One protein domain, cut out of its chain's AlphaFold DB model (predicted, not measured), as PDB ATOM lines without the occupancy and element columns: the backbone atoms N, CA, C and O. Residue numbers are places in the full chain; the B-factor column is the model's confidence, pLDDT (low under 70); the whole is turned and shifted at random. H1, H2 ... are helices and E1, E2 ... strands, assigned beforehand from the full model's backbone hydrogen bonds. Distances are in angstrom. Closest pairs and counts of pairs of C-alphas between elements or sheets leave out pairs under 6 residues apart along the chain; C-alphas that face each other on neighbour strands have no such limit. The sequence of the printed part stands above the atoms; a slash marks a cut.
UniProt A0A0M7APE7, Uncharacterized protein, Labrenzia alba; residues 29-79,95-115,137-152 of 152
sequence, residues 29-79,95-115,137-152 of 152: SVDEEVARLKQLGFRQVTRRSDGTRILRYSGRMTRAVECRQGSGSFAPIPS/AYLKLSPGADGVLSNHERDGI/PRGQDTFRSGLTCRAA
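AT A GLANCE: This is residues 29 to 79, 95 to 115 and 137 to 152 of the 152 residues of an uncharacterized protein of Labrenzia alba (UniProt A0A0M7APE7). Two small antiparallel sheets sit one after the other along an elongated body: a four-stranded sheet, E1 E2 E4 E5, with helix H1 over one face, and a three-stranded sheet, E3 E7 E6. The 88 printed residues hold the named elements H1 E1 E2 E3 E4 E5 E6 E7 in chain order, class mixed. The whole is only just compact, close to loose, with a radius of gyration of the C-alphas of 14.0 A, and spans 43 by 24 by 18 A.

HOW THE PARTS SIT: In the larger sheet, E2, residues 53 to 60, is the antiparallel neighbour of E1, residues 43 to 47, at 166 degrees, with N 45 and O 54 2.8 A apart; the two form a hairpin. On the other side of E2 is E4, residues 95 to 99, at 159 degrees, with N 55 and O 97 2.9 A apart. E5, residues 112 to 115, forms a hairpin with E4, with N 98 and O 113 2.8 A apart. H1, residues 30 to 39, is on this sheet at a height of 9.2 A, making two layers, a helix on one face of a sheet. It lies over E2 and runs along the strands, at 18 degrees to E2 on the local plane; their closest C-alphas, of Val 34 and Arg 53, are 7.9 A apart. Every O i to N i+4 pair in H1 is within hydrogen-bond range. In the second sheet, E7, residues 147 to 151, is the inner strand. It is antiparallel to E3, residues 65 to 69, with N 68 and O 148 2.8 A apart, and forms a hairpin with E6, residues 140 to 142, with N 149 and O 141 2.9 A apart. E2 and E3 are apart, as are E5 and E6.

IN THESE COORDINATES: E2 is 22.3 A long, H1 14.3 A, E3 13.8 A, E7 13.7 A, E4 12.7 A, E1 11.3 A, E5 10.1 A and E6 7.0 A. H1 begins at C-alpha 30, (126.608, 235.381, 148.167), and E7 ends at C-alpha 151, (140.139, 244.638, 150.368).

THE WHOLE: The C-alphas farthest apart, of Ser 49 and Gly 70, are 43.4 A apart. Residues 80 to 94 and 116 to 136 are not printed, with C-alpha gaps of 15.1 A and 6.9 A. The link from E4 to E5 is long. No printed residue is under 70 in pLDDT.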
ATOM      1  N   SER A  29     129.099 232.860 144.809       96.12
ATOM      2  CA  SER A  29     127.775 232.959 145.423       96.12
ATOM      3  C   SER A  29     127.810 233.852 146.671       96.12
ATOM      4  O   SER A  29     128.806 233.904 147.405       96.12
ATOM      5  N   VAL A  30     126.707 234.549 146.955       95.50
ATOM      6  CA  VAL A  30     126.608 235.381 148.167       95.50
ATOM      7  C   VAL A  30     126.829 234.581 149.449       95.50
ATOM      8  O   VAL A  30     127.450 235.082 150.388       95.50
ATOM      9  N   ASP A  31     126.347 233.342 149.502       95.62
ATOM     10  CA  ASP A  31     126.463 232.510 150.697       95.62
ATOM     11  C   ASP A  31     127.909 232.027 150.910       95.62
ATOM     12  O   ASP A  31     128.369 231.997 152.056       95.62
ATOM     13  N   GLU A  32     128.664 231.759 149.839       96.31
ATOM     14  CA  GLU A  32     130.101 231.461 149.905       96.31
ATOM     15  C   GLU A  32     130.906 232.661 150.423       96.31
ATOM     16  O   GLU A  32     131.691 232.521 151.365       96.31
ATOM     17  N   GLU A  33     130.667 233.865 149.890       95.81
ATOM     18  CA  GLU A  33     131.369 235.069 150.356       95.81
ATOM     19  C   GLU A  33     131.018 235.394 151.815       95.81
ATOM     20  O   GLU A  33     131.889 235.765 152.607       95.81
ATOM     21  N   VAL A  34     129.758 235.206 152.223       96.94
ATOM     22  CA  VAL A  34     129.360 235.352 153.631       96.94
ATOM     23  C   VAL A  34     130.047 234.313 154.512       96.94
ATOM     24  O   VAL A  34     130.502 234.666 155.603       96.94
ATOM     25  N   ALA A  35     130.132 233.054 154.081       97.56
ATOM     26  CA  ALA A  35     130.823 232.008 154.829       97.56
ATOM     27  C   ALA A  35     132.309 232.349 155.012       97.56
ATOM     28  O   ALA A  35     132.809 232.321 156.142       97.56
ATOM     29  N   ARG A  36     132.986 232.782 153.941       96.06
ATOM     30  CA  ARG A  36     134.375 233.258 153.984       96.06
ATOM     31  C   ARG A  36     134.544 234.425 154.956       96.06
ATOM     32  O   ARG A  36     135.408 234.390 155.828       96.06
ATOM     33  N   LEU A  37     133.701 235.454 154.865       97.19
ATOM     34  CA  LEU A  37     133.781 236.622 155.748       97.19
ATOM     35  C   LEU A  37     133.505 236.260 157.216       97.19
ATOM     36  O   LEU A  37     134.173 236.786 158.110       97.19
ATOM     37  N   LYS A  38     132.586 235.328 157.492       98.00
ATOM     38  CA  LYS A  38     132.349 234.805 158.849       98.00
ATOM     39  C   LYS A  38     133.575 234.097 159.422       98.00
ATOM     40  O   LYS A  38     133.891 234.321 160.588       98.00
ATOM     41  N   GLN A  39     134.303 233.315 158.620       97.81
ATOM     42  CA  GLN A  39     135.577 232.706 159.041       97.81
ATOM     43  C   GLN A  39     136.640 233.764 159.388       97.81
ATOM     44  O   GLN A  39     137.499 233.532 160.234       97.81
ATOM     45  N   LEU A  40     136.550 234.955 158.786       96.94
ATOM     46  CA  LEU A  40     137.388 236.117 159.103       96.94
ATOM     47  C   LEU A  40     136.848 236.953 160.280       96.94
ATOM     48  O   LEU A  40     137.416 237.995 160.601       96.94
ATOM     49  N   GLY A  41     135.768 236.509 160.928       97.88
ATOM     50  CA  GLY A  41     135.174 237.135 162.110       97.88
ATOM     51  C   GLY A  41     134.089 238.174 161.819       97.88
ATOM     52  O   GLY A  41     133.608 238.818 162.754       97.88
ATOM     53  N   PHE A  42     133.688 238.374 160.558       98.44
ATOM     54  CA  PHE A  42     132.571 239.264 160.240       98.44
ATOM     55  C   PHE A  42     131.266 238.689 160.783       98.44
ATOM     56  O   PHE A  42     130.974 237.500 160.668       98.44
ATOM     57  N   ARG A  43     130.432 239.568 161.334       98.38
ATOM     58  CA  ARG A  43     129.097 239.229 161.820       98.38
ATOM     59  C   ARG A  43     128.062 239.783 160.862       98.38
ATOM     60  O   ARG A  43     128.087 240.968 160.546       98.38
ATOM     61  N   GLN A  44     127.144 238.935 160.418       97.94
ATOM     62  CA  GLN A  44     125.993 239.394 159.653       97.94
ATOM     63  C   GLN A  44     125.043 240.142 160.590       97.94
ATOM     64  O   GLN A  44     124.591 239.580 161.584       97.94
ATOM     65  N   VAL A  45     124.753 241.400 160.275       97.62
ATOM     66  CA  VAL A  45     123.839 242.248 161.055       97.62
ATOM     67  C   VAL A  45     122.434 242.256 160.468       97.62
ATOM     68  O   VAL A  45     121.463 242.465 161.185       97.62
ATOM     69  N   THR A  46     122.300 242.028 159.160       96.50
ATOM     70  CA  THR A  46     121.002 242.044 158.479       96.50
ATOM     71  C   THR A  46     121.016 241.122 157.267       96.50
ATOM     72  O   THR A  46     122.026 241.003 156.569       96.50
ATOM     73  N   ARG A  47     119.869 240.495 157.006       96.44
ATOM     74  CA  ARG A  47     119.530 239.825 155.749       96.44
ATOM     75  C   ARG A  47     118.220 240.417 155.250       96.44
ATOM     76  O   ARG A  47     117.270 240.504 156.023       96.44
ATOM     77  N   ARG A  48     118.187 240.835 153.991       95.94
ATOM     78  CA  ARG A  48     116.983 241.345 153.329       95.94
ATOM     79  C   ARG A  48     116.326 240.252 152.487       95.94
ATOM     80  O   ARG A  48     116.951 239.229 152.193       95.94
ATOM     81  N   SER A  49     115.061 240.471 152.135       93.56
ATOM     82  CA  SER A  49     114.267 239.573 151.287       93.56
ATOM     83  C   SER A  49     114.825 239.458 149.867       93.56
ATOM     84  O   SER A  49     114.775 238.380 149.293       93.56
ATOM     85  N   ASP A  50     115.436 240.528 149.353       92.50
ATOM     86  CA  ASP A  50     116.118 240.587 148.050       92.50
ATOM     87  C   ASP A  50     117.453 239.814 147.999       92.50
ATOM     88  O   ASP A  50     118.204 239.918 147.038       92.50
ATOM     89  N   GLY A  51     117.799 239.068 149.051       93.94
ATOM     90  CA  GLY A  51     119.066 238.348 149.131       93.94
ATOM     91  C   GLY A  51     120.242 239.193 149.630       93.94
ATOM     92  O   GLY A  51     121.266 238.617 150.000       93.94
ATOM     93  N   THR A  52     120.103 240.514 149.780       96.88
ATOM     94  CA  THR A  52     121.177 241.373 150.295       96.88
ATOM     95  C   THR A  52     121.586 240.962 151.710       96.88
ATOM     96  O   THR A  52     120.750 240.734 152.597       96.88
ATOM     97  N   ARG A  53     122.896 240.903 151.953       97.88
ATOM     98  CA  ARG A  53     123.504 240.624 153.260       97.88
ATOM     99  C   ARG A  53     124.316 241.824 153.715       97.88
ATOM    100  O   ARG A  53     125.125 242.356 152.961       97.88
ATOM    101  N   ILE A  54     124.121 242.226 154.965       98.00
ATOM    102  CA  ILE A  54     124.917 243.277 155.594       98.00
ATOM    103  C   ILE A  54     125.786 242.646 156.673       98.00
ATOM    104  O   ILE A  54     125.276 241.946 157.553       98.00
ATOM    105  N   LEU A  55     127.091 242.901 156.619       98.50
ATOM    106  CA  LEU A  55     128.081 242.368 157.547       98.50
ATOM    107  C   LEU A  55     128.878 243.489 158.205       98.50
ATOM    108  O   LEU A  55     129.164 244.513 157.589       98.50
ATOM    109  N   ARG A  56     129.285 243.267 159.454       98.56
ATOM    110  CA  ARG A  56     130.141 244.173 160.219       98.56
ATOM    111  C   ARG A  56     131.314 243.422 160.835       98.56
ATOM    112  O   ARG A  56     131.149 242.323 161.364       98.56
ATOM    113  N   TYR A  57     132.473 244.065 160.849       98.62
ATOM    114  CA  TYR A  57     133.649 243.635 161.594       98.62
ATOM    115  C   TYR A  57     134.233 244.809 162.383       98.62
ATOM    116  O   TYR A  57     134.149 245.956 161.952       98.62
ATOM    117  N   SER A  58     134.793 244.515 163.551       98.19
ATOM    118  CA  SER A  58     135.567 245.458 164.355       98.19
ATOM    119  C   SER A  58     136.530 244.652 165.210       98.19
ATOM    120  O   SER A  58     136.100 243.780 165.972       98.19
ATOM    121  N   GLY A  59     137.829 244.882 165.053       97.81
ATOM    122  CA  GLY A  59     138.827 244.137 165.804       97.81
ATOM    123  C   GLY A  59     140.226 244.211 165.217       97.81
ATOM    124  O   GLY A  59     140.637 245.195 164.606       97.81
ATOM    125  N   ARG A  60     140.995 243.146 165.444       96.94
ATOM    126  CA  ARG A  60     142.358 243.007 164.919       96.94
ATOM    127  C   ARG A  60     142.346 242.957 163.393       96.94
ATOM    128  O   ARG A  60     141.367 242.510 162.806       96.94
ATOM    129  N   MET A  61     143.448 243.359 162.765       95.88
ATOM    130  CA  MET A  61     143.640 243.147 161.328       95.88
ATOM    131  C   MET A  61     143.411 241.673 160.948       95.88
ATOM    132  O   MET A  61     143.910 240.788 161.648       95.88
ATOM    133  N   THR A  62     142.678 241.419 159.862       95.62
ATOM    134  CA  THR A  62     142.389 240.070 159.342       95.62
ATOM    135  C   THR A  62     142.818 239.954 157.886       95.62
ATOM    136  O   THR A  62     143.186 240.944 157.258       95.62
ATOM    137  N   ARG A  63     142.720 238.745 157.320       95.75
ATOM    138  CA  ARG A  63     142.978 238.499 155.894       95.75
ATOM    139  C   ARG A  63     141.915 239.089 154.958       95.75
ATOM    140  O   ARG A  63     142.029 238.897 153.763       95.75
ATOM    141  N   ALA A  64     140.896 239.791 155.469       95.44
ATOM    142  CA  ALA A  64     139.938 240.519 154.631       95.44
ATOM    143  C   ALA A  64     140.543 241.784 153.998       95.44
ATOM    144  O   ALA A  64     139.938 242.380 153.108       95.44
ATOM    145  N   VAL A  65     141.711 242.213 154.483       97.00
ATOM    146  CA  VAL A  65     142.458 243.353 153.962       97.00
ATOM    147  C   VAL A  65     143.911 242.948 153.778       97.00
ATOM    148  O   VAL A  65     144.534 242.354 154.660       97.00
ATOM    149  N   GLU A  66     144.460 243.334 152.639       96.94
ATOM    150  CA  GLU A  66     145.871 243.197 152.321       96.94
ATOM    151  C   GLU A  66     146.498 244.576 152.206       96.94
ATOM    152  O   GLU A  66     145.858 245.536 151.768       96.94
ATOM    153  N   CYS A  67     147.769 244.677 152.575       96.12
ATOM    154  CA  CYS A  67     148.527 245.903 152.436       96.12
ATOM    155  C   CYS A  67     149.861 245.652 151.734       96.12
ATOM    156  O   CYS A  67     150.388 244.542 151.709       96.12
ATOM    157  N   ARG A  68     150.408 246.725 151.178       95.44
ATOM    158  CA  ARG A  68     151.670 246.784 150.451       95.44
ATOM    159  C   ARG A  68     152.473 247.979 150.941       95.44
ATOM    160  O   ARG A  68     151.919 249.059 151.136       95.44
ATOM    161  N   GLN A  69     153.785 247.804 151.055       93.00
ATOM    162  CA  GLN A  69     154.732 248.906 151.207       93.00
ATOM    163  C   GLN A  69     155.445 249.141 149.867       93.00
ATOM    164  O   GLN A  69     156.001 248.204 149.295       93.00
ATOM    165  N   GLY A  70     155.429 250.379 149.360       87.38
ATOM    166  CA  GLY A  70     156.084 250.722 148.091       87.38
ATOM    167  C   GLY A  70     155.541 249.920 146.899       87.38
ATOM    168  O   GLY A  70     154.329 249.817 146.721       87.38
ATOM    169  N   SER A  71     156.436 249.349 146.091       86.31
ATOM    170  CA  SER A  71     156.117 248.559 144.890       86.31
ATOM    171  C   SER A  71     155.955 247.051 145.134       86.31
ATOM    172  O   SER A  71     155.829 246.300 144.172       86.31
ATOM    173  N   GLY A  72     155.951 246.591 146.393       89.31
ATOM    174  CA  GLY A  72     155.822 245.165 146.721       89.31
ATOM    175  C   GLY A  72     154.469 244.541 146.347       89.31
ATOM    176  O   GLY A  72     153.588 245.185 145.783       89.31
ATOM    177  N   SER A  73     154.268 243.275 146.701       93.06
ATOM    178  CA  SER A  73     152.961 242.620 146.566       93.06
ATOM    179  C   SER A  73     152.035 242.984 147.727       93.06
ATOM    180  O   SER A  73     152.488 243.261 148.839       93.06
ATOM    181  N   PHE A  74     150.726 242.974 147.474       95.19
ATOM    182  CA  PHE A  74     149.732 243.029 148.543       95.19
ATOM    183  C   PHE A  74     149.746 241.712 149.324       95.19
ATOM    184  O   PHE A  74     149.759 240.639 148.726       95.19
ATOM    185  N   ALA A  75     149.778 241.804 150.652       95.12
ATOM    186  CA  ALA A  75     149.701 240.655 151.544       95.12
ATOM    187  C   ALA A  75     149.030 241.034 152.876       95.12
ATOM    188  O   ALA A  75     149.035 242.209 153.265       95.12
ATOM    189  N   PRO A  76     148.473 240.064 153.622       94.12
ATOM    190  CA  PRO A  76     148.015 240.309 154.983       94.12
ATOM    191  C   PRO A  76     149.170 240.792 155.869       94.12
ATOM    192  O   PRO A  76     150.279 240.265 155.805       94.12
ATOM    193  N   ILE A  77     148.899 241.765 156.741       93.81
ATOM    194  CA  ILE A  77     149.884 242.283 157.702       93.81
ATOM    195  C   ILE A  77     149.505 241.903 159.138       93.81
ATOM    196  O   ILE A  77     148.316 241.784 159.453       93.81
ATOM    197  N   PRO A  78     150.486 241.729 160.043       94.62
ATOM    198  CA  PRO A  78     150.194 241.395 161.430       94.62
ATOM    199  C   PRO A  78     149.493 242.558 162.142       94.62
ATOM    200  O   PRO A  78     149.840 243.724 161.962       94.62
ATOM    201  N   SER A  79     148.549 242.247 163.035       95.56
ATOM    202  CA  SER A  79     147.811 243.257 163.815       95.56
ATOM    203  C   SER A  79     148.679 243.988 164.847       95.56
ATOM    204  O   SER A  79     148.230 244.947 165.470       95.56
ATOM    205  N   ALA A  95     134.970 247.349 159.579       98.50
ATOM    206  CA  ALA A  95     134.374 247.198 158.262       98.50
ATOM    207  C   ALA A  95     132.856 247.073 158.337       98.50
ATOM    208  O   ALA A  95     132.305 246.479 159.270       98.50
ATOM    209  N   TYR A  96     132.191 247.609 157.321       98.38
ATOM    210  CA  TYR A  96     130.761 247.467 157.088       98.38
ATOM    211  C   TYR A  96     130.543 247.171 155.611       98.38
ATOM    212  O   TYR A  96     130.927 247.976 154.767       98.38
ATOM    213  N   LEU A  97     129.965 246.013 155.308       97.81
ATOM    214  CA  LEU A  97     129.820 245.495 153.951       97.81
ATOM    215  C   LEU A  97     128.356 245.245 153.630       97.81
ATOM    216  O   LEU A  97     127.624 244.694 154.451       97.81
ATOM    217  N   LYS A  98     127.964 245.603 152.412       97.56
ATOM    218  CA  LYS A  98     126.683 245.284 151.795       97.56
ATOM    219  C   LYS A  98     126.964 244.422 150.566       97.56
ATOM    220  O   LYS A  98     127.555 244.890 149.597       97.56
ATOM    221  N   LEU A  99     126.535 243.169 150.619       97.06
ATOM    222  CA  LEU A  99     126.624 242.215 149.519       97.06
ATOM    223  C   LEU A  99     125.230 242.080 148.915       97.06
ATOM    224  O   LEU A  99     124.343 241.548 149.582       97.06
ATOM    225  N   SER A 100     125.023 242.618 147.717       96.69
ATOM    226  CA  SER A 100     123.710 242.645 147.050       96.69
ATOM    227  C   SER A 100     123.798 241.759 145.812       96.69
ATOM    228  O   SER A 100     124.253 242.264 144.795       96.69
ATOM    229  N   PRO A 101     123.478 240.457 145.899       95.62
ATOM    230  CA  PRO A 101     123.672 239.546 144.775       95.62
ATOM    231  C   PRO A 101     122.859 239.959 143.548       95.62
ATOM    232  O   PRO A 101     121.789 240.560 143.683       95.62
ATOM    233  N   GLY A 102     123.355 239.578 142.374       93.69
ATOM    234  CA  GLY A 102     122.596 239.604 141.135       93.69
ATOM    235  C   GLY A 102     121.389 238.664 141.186       93.69
ATOM    236  O   GLY A 102     121.176 237.917 142.146       93.69
ATOM    237  N   ALA A 103     120.576 238.685 140.128       92.25
ATOM    238  CA  ALA A 103     119.378 237.842 140.033       92.25
ATOM    239  C   ALA A 103     119.693 236.330 140.070       92.25
ATOM    240  O   ALA A 103     118.840 235.529 140.445       92.25
ATOM    241  N   ASP A 104     120.917 235.953 139.711       91.12
ATOM    242  CA  ASP A 104     121.472 234.599 139.749       91.12
ATOM    243  C   ASP A 104     122.056 234.206 141.122       91.12
ATOM    244  O   ASP A 104     122.532 233.084 141.298       91.12
ATOM    245  N   GLY A 105     122.017 235.099 142.119       91.62
ATOM    246  CA  GLY A 105     122.569 234.857 143.454       91.62
ATOM    247  C   GLY A 105     124.087 235.054 143.557       91.62
ATOM    248  O   GLY A 105     124.671 234.768 144.613       91.62
ATOM    249  N   VAL A 106     124.729 235.539 142.493       94.69
ATOM    250  CA  VAL A 106     126.182 235.704 142.387       94.69
ATOM    251  C   VAL A 106     126.598 237.127 142.769       94.69
ATOM    252  O   VAL A 106     125.833 238.084 142.663       94.69
ATOM    253  N   LEU A 107     127.815 237.255 143.297       93.00
ATOM    254  CA  LEU A 107     128.493 238.515 143.568       93.00
ATOM    255  C   LEU A 107     129.660 238.702 142.597       93.00
ATOM    256  O   LEU A 107     130.750 238.157 142.793       93.00
ATOM    257  N   SER A 108     129.466 239.576 141.629       89.19
ATOM    258  CA  SER A 108     130.482 240.257 140.837       89.19
ATOM    259  C   SER A 108     131.074 241.454 141.582       89.19
ATOM    260  O   SER A 108     130.664 241.833 142.691       89.19
ATOM    261  N   ASN A 109     132.102 242.072 141.005       81.31
ATOM    262  CA  ASN A 109     132.796 243.204 141.626       81.31
ATOM    263  C   ASN A 109     131.865 244.380 141.979       81.31
ATOM    264  O   ASN A 109     132.141 245.105 142.936       81.31
ATOM    265  N   HIS A 110     130.768 244.577 141.243       84.31
ATOM    266  CA  HIS A 110     129.854 245.713 141.423       84.31
ATOM    267  C   HIS A 110     128.835 245.513 142.549       84.31
ATOM    268  O   HIS A 110     128.319 246.484 143.097       84.31
ATOM    269  N   GLU A 111     128.596 244.266 142.934       91.69
ATOM    270  CA  GLU A 111     127.587 243.858 143.920       91.69
ATOM    271  C   GLU A 111     128.132 243.856 145.357       91.69
ATOM    272  O   GLU A 111     127.444 243.503 146.321       91.69
ATOM    273  N   ARG A 112     129.387 244.297 145.501       94.00
ATOM    274  CA  ARG A 112     130.103 244.469 146.762       94.00
ATOM    275  C   ARG A 112     130.258 245.954 147.056       94.00
ATOM    276  O   ARG A 112     131.063 246.645 146.432       94.00
ATOM    277  N   ASP A 113     129.534 246.422 148.060       94.94
ATOM    278  CA  ASP A 113     129.631 247.790 148.563       94.94
ATOM    279  C   ASP A 113     130.008 247.796 150.050       94.94
ATOM    280  O   ASP A 113     129.892 246.787 150.753       94.94
ATOM    281  N   GLY A 114     130.504 248.926 150.536       96.31
ATOM    282  CA  GLY A 114     130.860 249.106 151.930       96.31
ATOM    283  C   GLY A 114     132.104 249.947 152.153       96.31
ATOM    284  O   GLY A 114     132.640 250.598 151.258       96.31
ATOM    285  N   ILE A 115     132.577 249.902 153.390       97.94
ATOM    286  CA  ILE A 115     133.751 250.633 153.847       97.94
ATOM    287  C   ILE A 115     134.613 249.731 154.721       97.94
ATOM    288  O   ILE A 115     134.112 249.014 155.589       97.94
ATOM    289  N   PRO A 137     135.275 248.216 148.838       93.44
ATOM    290  CA  PRO A 137     135.671 246.882 148.367       93.44
ATOM    291  C   PRO A 137     136.505 246.858 147.080       93.44
ATOM    292  O   PRO A 137     137.311 245.955 146.894       93.44
ATOM    293  N   ARG A 138     136.330 247.855 146.206       90.69
ATOM    294  CA  ARG A 138     137.065 247.998 144.935       90.69
ATOM    295  C   ARG A 138     138.207 249.014 144.994       90.69
ATOM    296  O   ARG A 138     138.879 249.239 143.992       90.69
ATOM    297  N   GLY A 139     138.365 249.678 146.133       91.81
ATOM    298  CA  GLY A 139     139.310 250.767 146.317       91.81
ATOM    299  C   GLY A 139     140.535 250.347 147.113       91.81
ATOM    300  O   GLY A 139     140.622 249.254 147.673       91.81
ATOM    301  N   GLN A 140     141.464 251.285 147.198       95.69
ATOM    302  CA  GLN A 140     142.609 251.228 148.088       95.69
ATOM    303  C   GLN A 140     142.871 252.629 148.635       95.69
ATOM    304  O   GLN A 140     142.461 253.615 148.020       95.69
ATOM    305  N   ASP A 141     143.560 252.716 149.762       97.25
ATOM    306  CA  ASP A 141     143.995 253.991 150.331       97.25
ATOM    307  C   ASP A 141     145.374 253.832 150.981       97.25
ATOM    308  O   ASP A 141     145.804 252.715 151.298       97.25
ATOM    309  N   THR A 142     146.088 254.943 151.144       96.25
ATOM    310  CA  THR A 142     147.508 254.962 151.490       96.25
ATOM    311  C   THR A 142     147.767 255.848 152.695       96.25
ATOM    312  O   THR A 142     147.501 257.048 152.700       96.25
ATOM    313  N   PHE A 143     148.367 255.266 153.732       95.25
ATOM    314  CA  PHE A 143     148.877 256.043 154.855       95.25
ATOM    315  C   PHE A 143     150.013 256.960 154.401       95.25
ATOM    316  O   PHE A 143     150.794 256.608 153.521       95.25
ATOM    317  N   ARG A 144     150.237 258.067 155.121       91.19
ATOM    318  CA  ARG A 144     151.426 258.926 154.922       91.19
ATOM    319  C   ARG A 144     152.764 258.175 155.013       91.19
ATOM    320  O   ARG A 144     153.763 258.658 154.505       91.19
ATOM    321  N   SER A 145     152.793 257.000 155.647       88.31
ATOM    322  CA  SER A 145     153.969 256.121 155.684       88.31
ATOM    323  C   SER A 145     154.216 255.343 154.381       88.31
ATOM    324  O   SER A 145     155.133 254.529 154.339       88.31
ATOM    325  N   GLY A 146     153.373 255.500 153.356       92.50
ATOM    326  CA  GLY A 146     153.433 254.748 152.098       92.50
ATOM    327  C   GLY A 146     152.817 253.345 152.156       92.50
ATOM    328  O   GLY A 146     152.891 252.607 151.176       92.50
ATOM    329  N   LEU A 147     152.204 252.964 153.283       93.94
ATOM    330  CA  LEU A 147     151.487 251.694 153.401       93.94
ATOM    331  C   LEU A 147     150.134 251.829 152.695       93.94
ATOM    332  O   LEU A 147     149.273 252.568 153.167       93.94
ATOM    333  N   THR A 148     149.962 251.128 151.580       96.88
ATOM    334  CA  THR A 148     148.709 251.087 150.808       96.88
ATOM    335  C   THR A 148     147.922 249.850 151.205       96.88
ATOM    336  O   THR A 148     148.502 248.767 151.215       96.88
ATOM    337  N   CYS A 149     146.630 249.968 151.496       96.88
ATOM    338  CA  CYS A 149     145.774 248.829 151.834       96.88
ATOM    339  C   CYS A 149     144.544 248.762 150.930       96.88
ATOM    340  O   CYS A 149     144.040 249.794 150.490       96.88
ATOM    341  N   ARG A 150     144.063 247.542 150.682       96.12
ATOM    342  CA  ARG A 150     142.876 247.240 149.872       96.12
ATOM    343  C   ARG A 150     142.143 246.016 150.416       96.12
ATOM    344  O   ARG A 150     142.712 245.232 151.175       96.12
ATOM    345  N   ALA A 151     140.897 245.829 150.004       94.88
ATOM    346  CA  ALA A 151     140.139 244.638 150.368       94.88
ATOM    347  C   ALA A 151     140.685 243.387 149.642       94.88
ATOM    348  O   ALA A 151     141.077 243.480 148.480       94.88
ATOM    349  N   ALA A 152     140.678 242.235 150.325       90.44
ATOM    350  CA  ALA A 152     141.151 240.931 149.829       90.44
ATOM    351  C   ALA A 152     140.013 240.076 149.262       90.44
ATOM    352  O   ALA A 152     139.107 239.668 150.041       90.44
TER     353      ALA A 152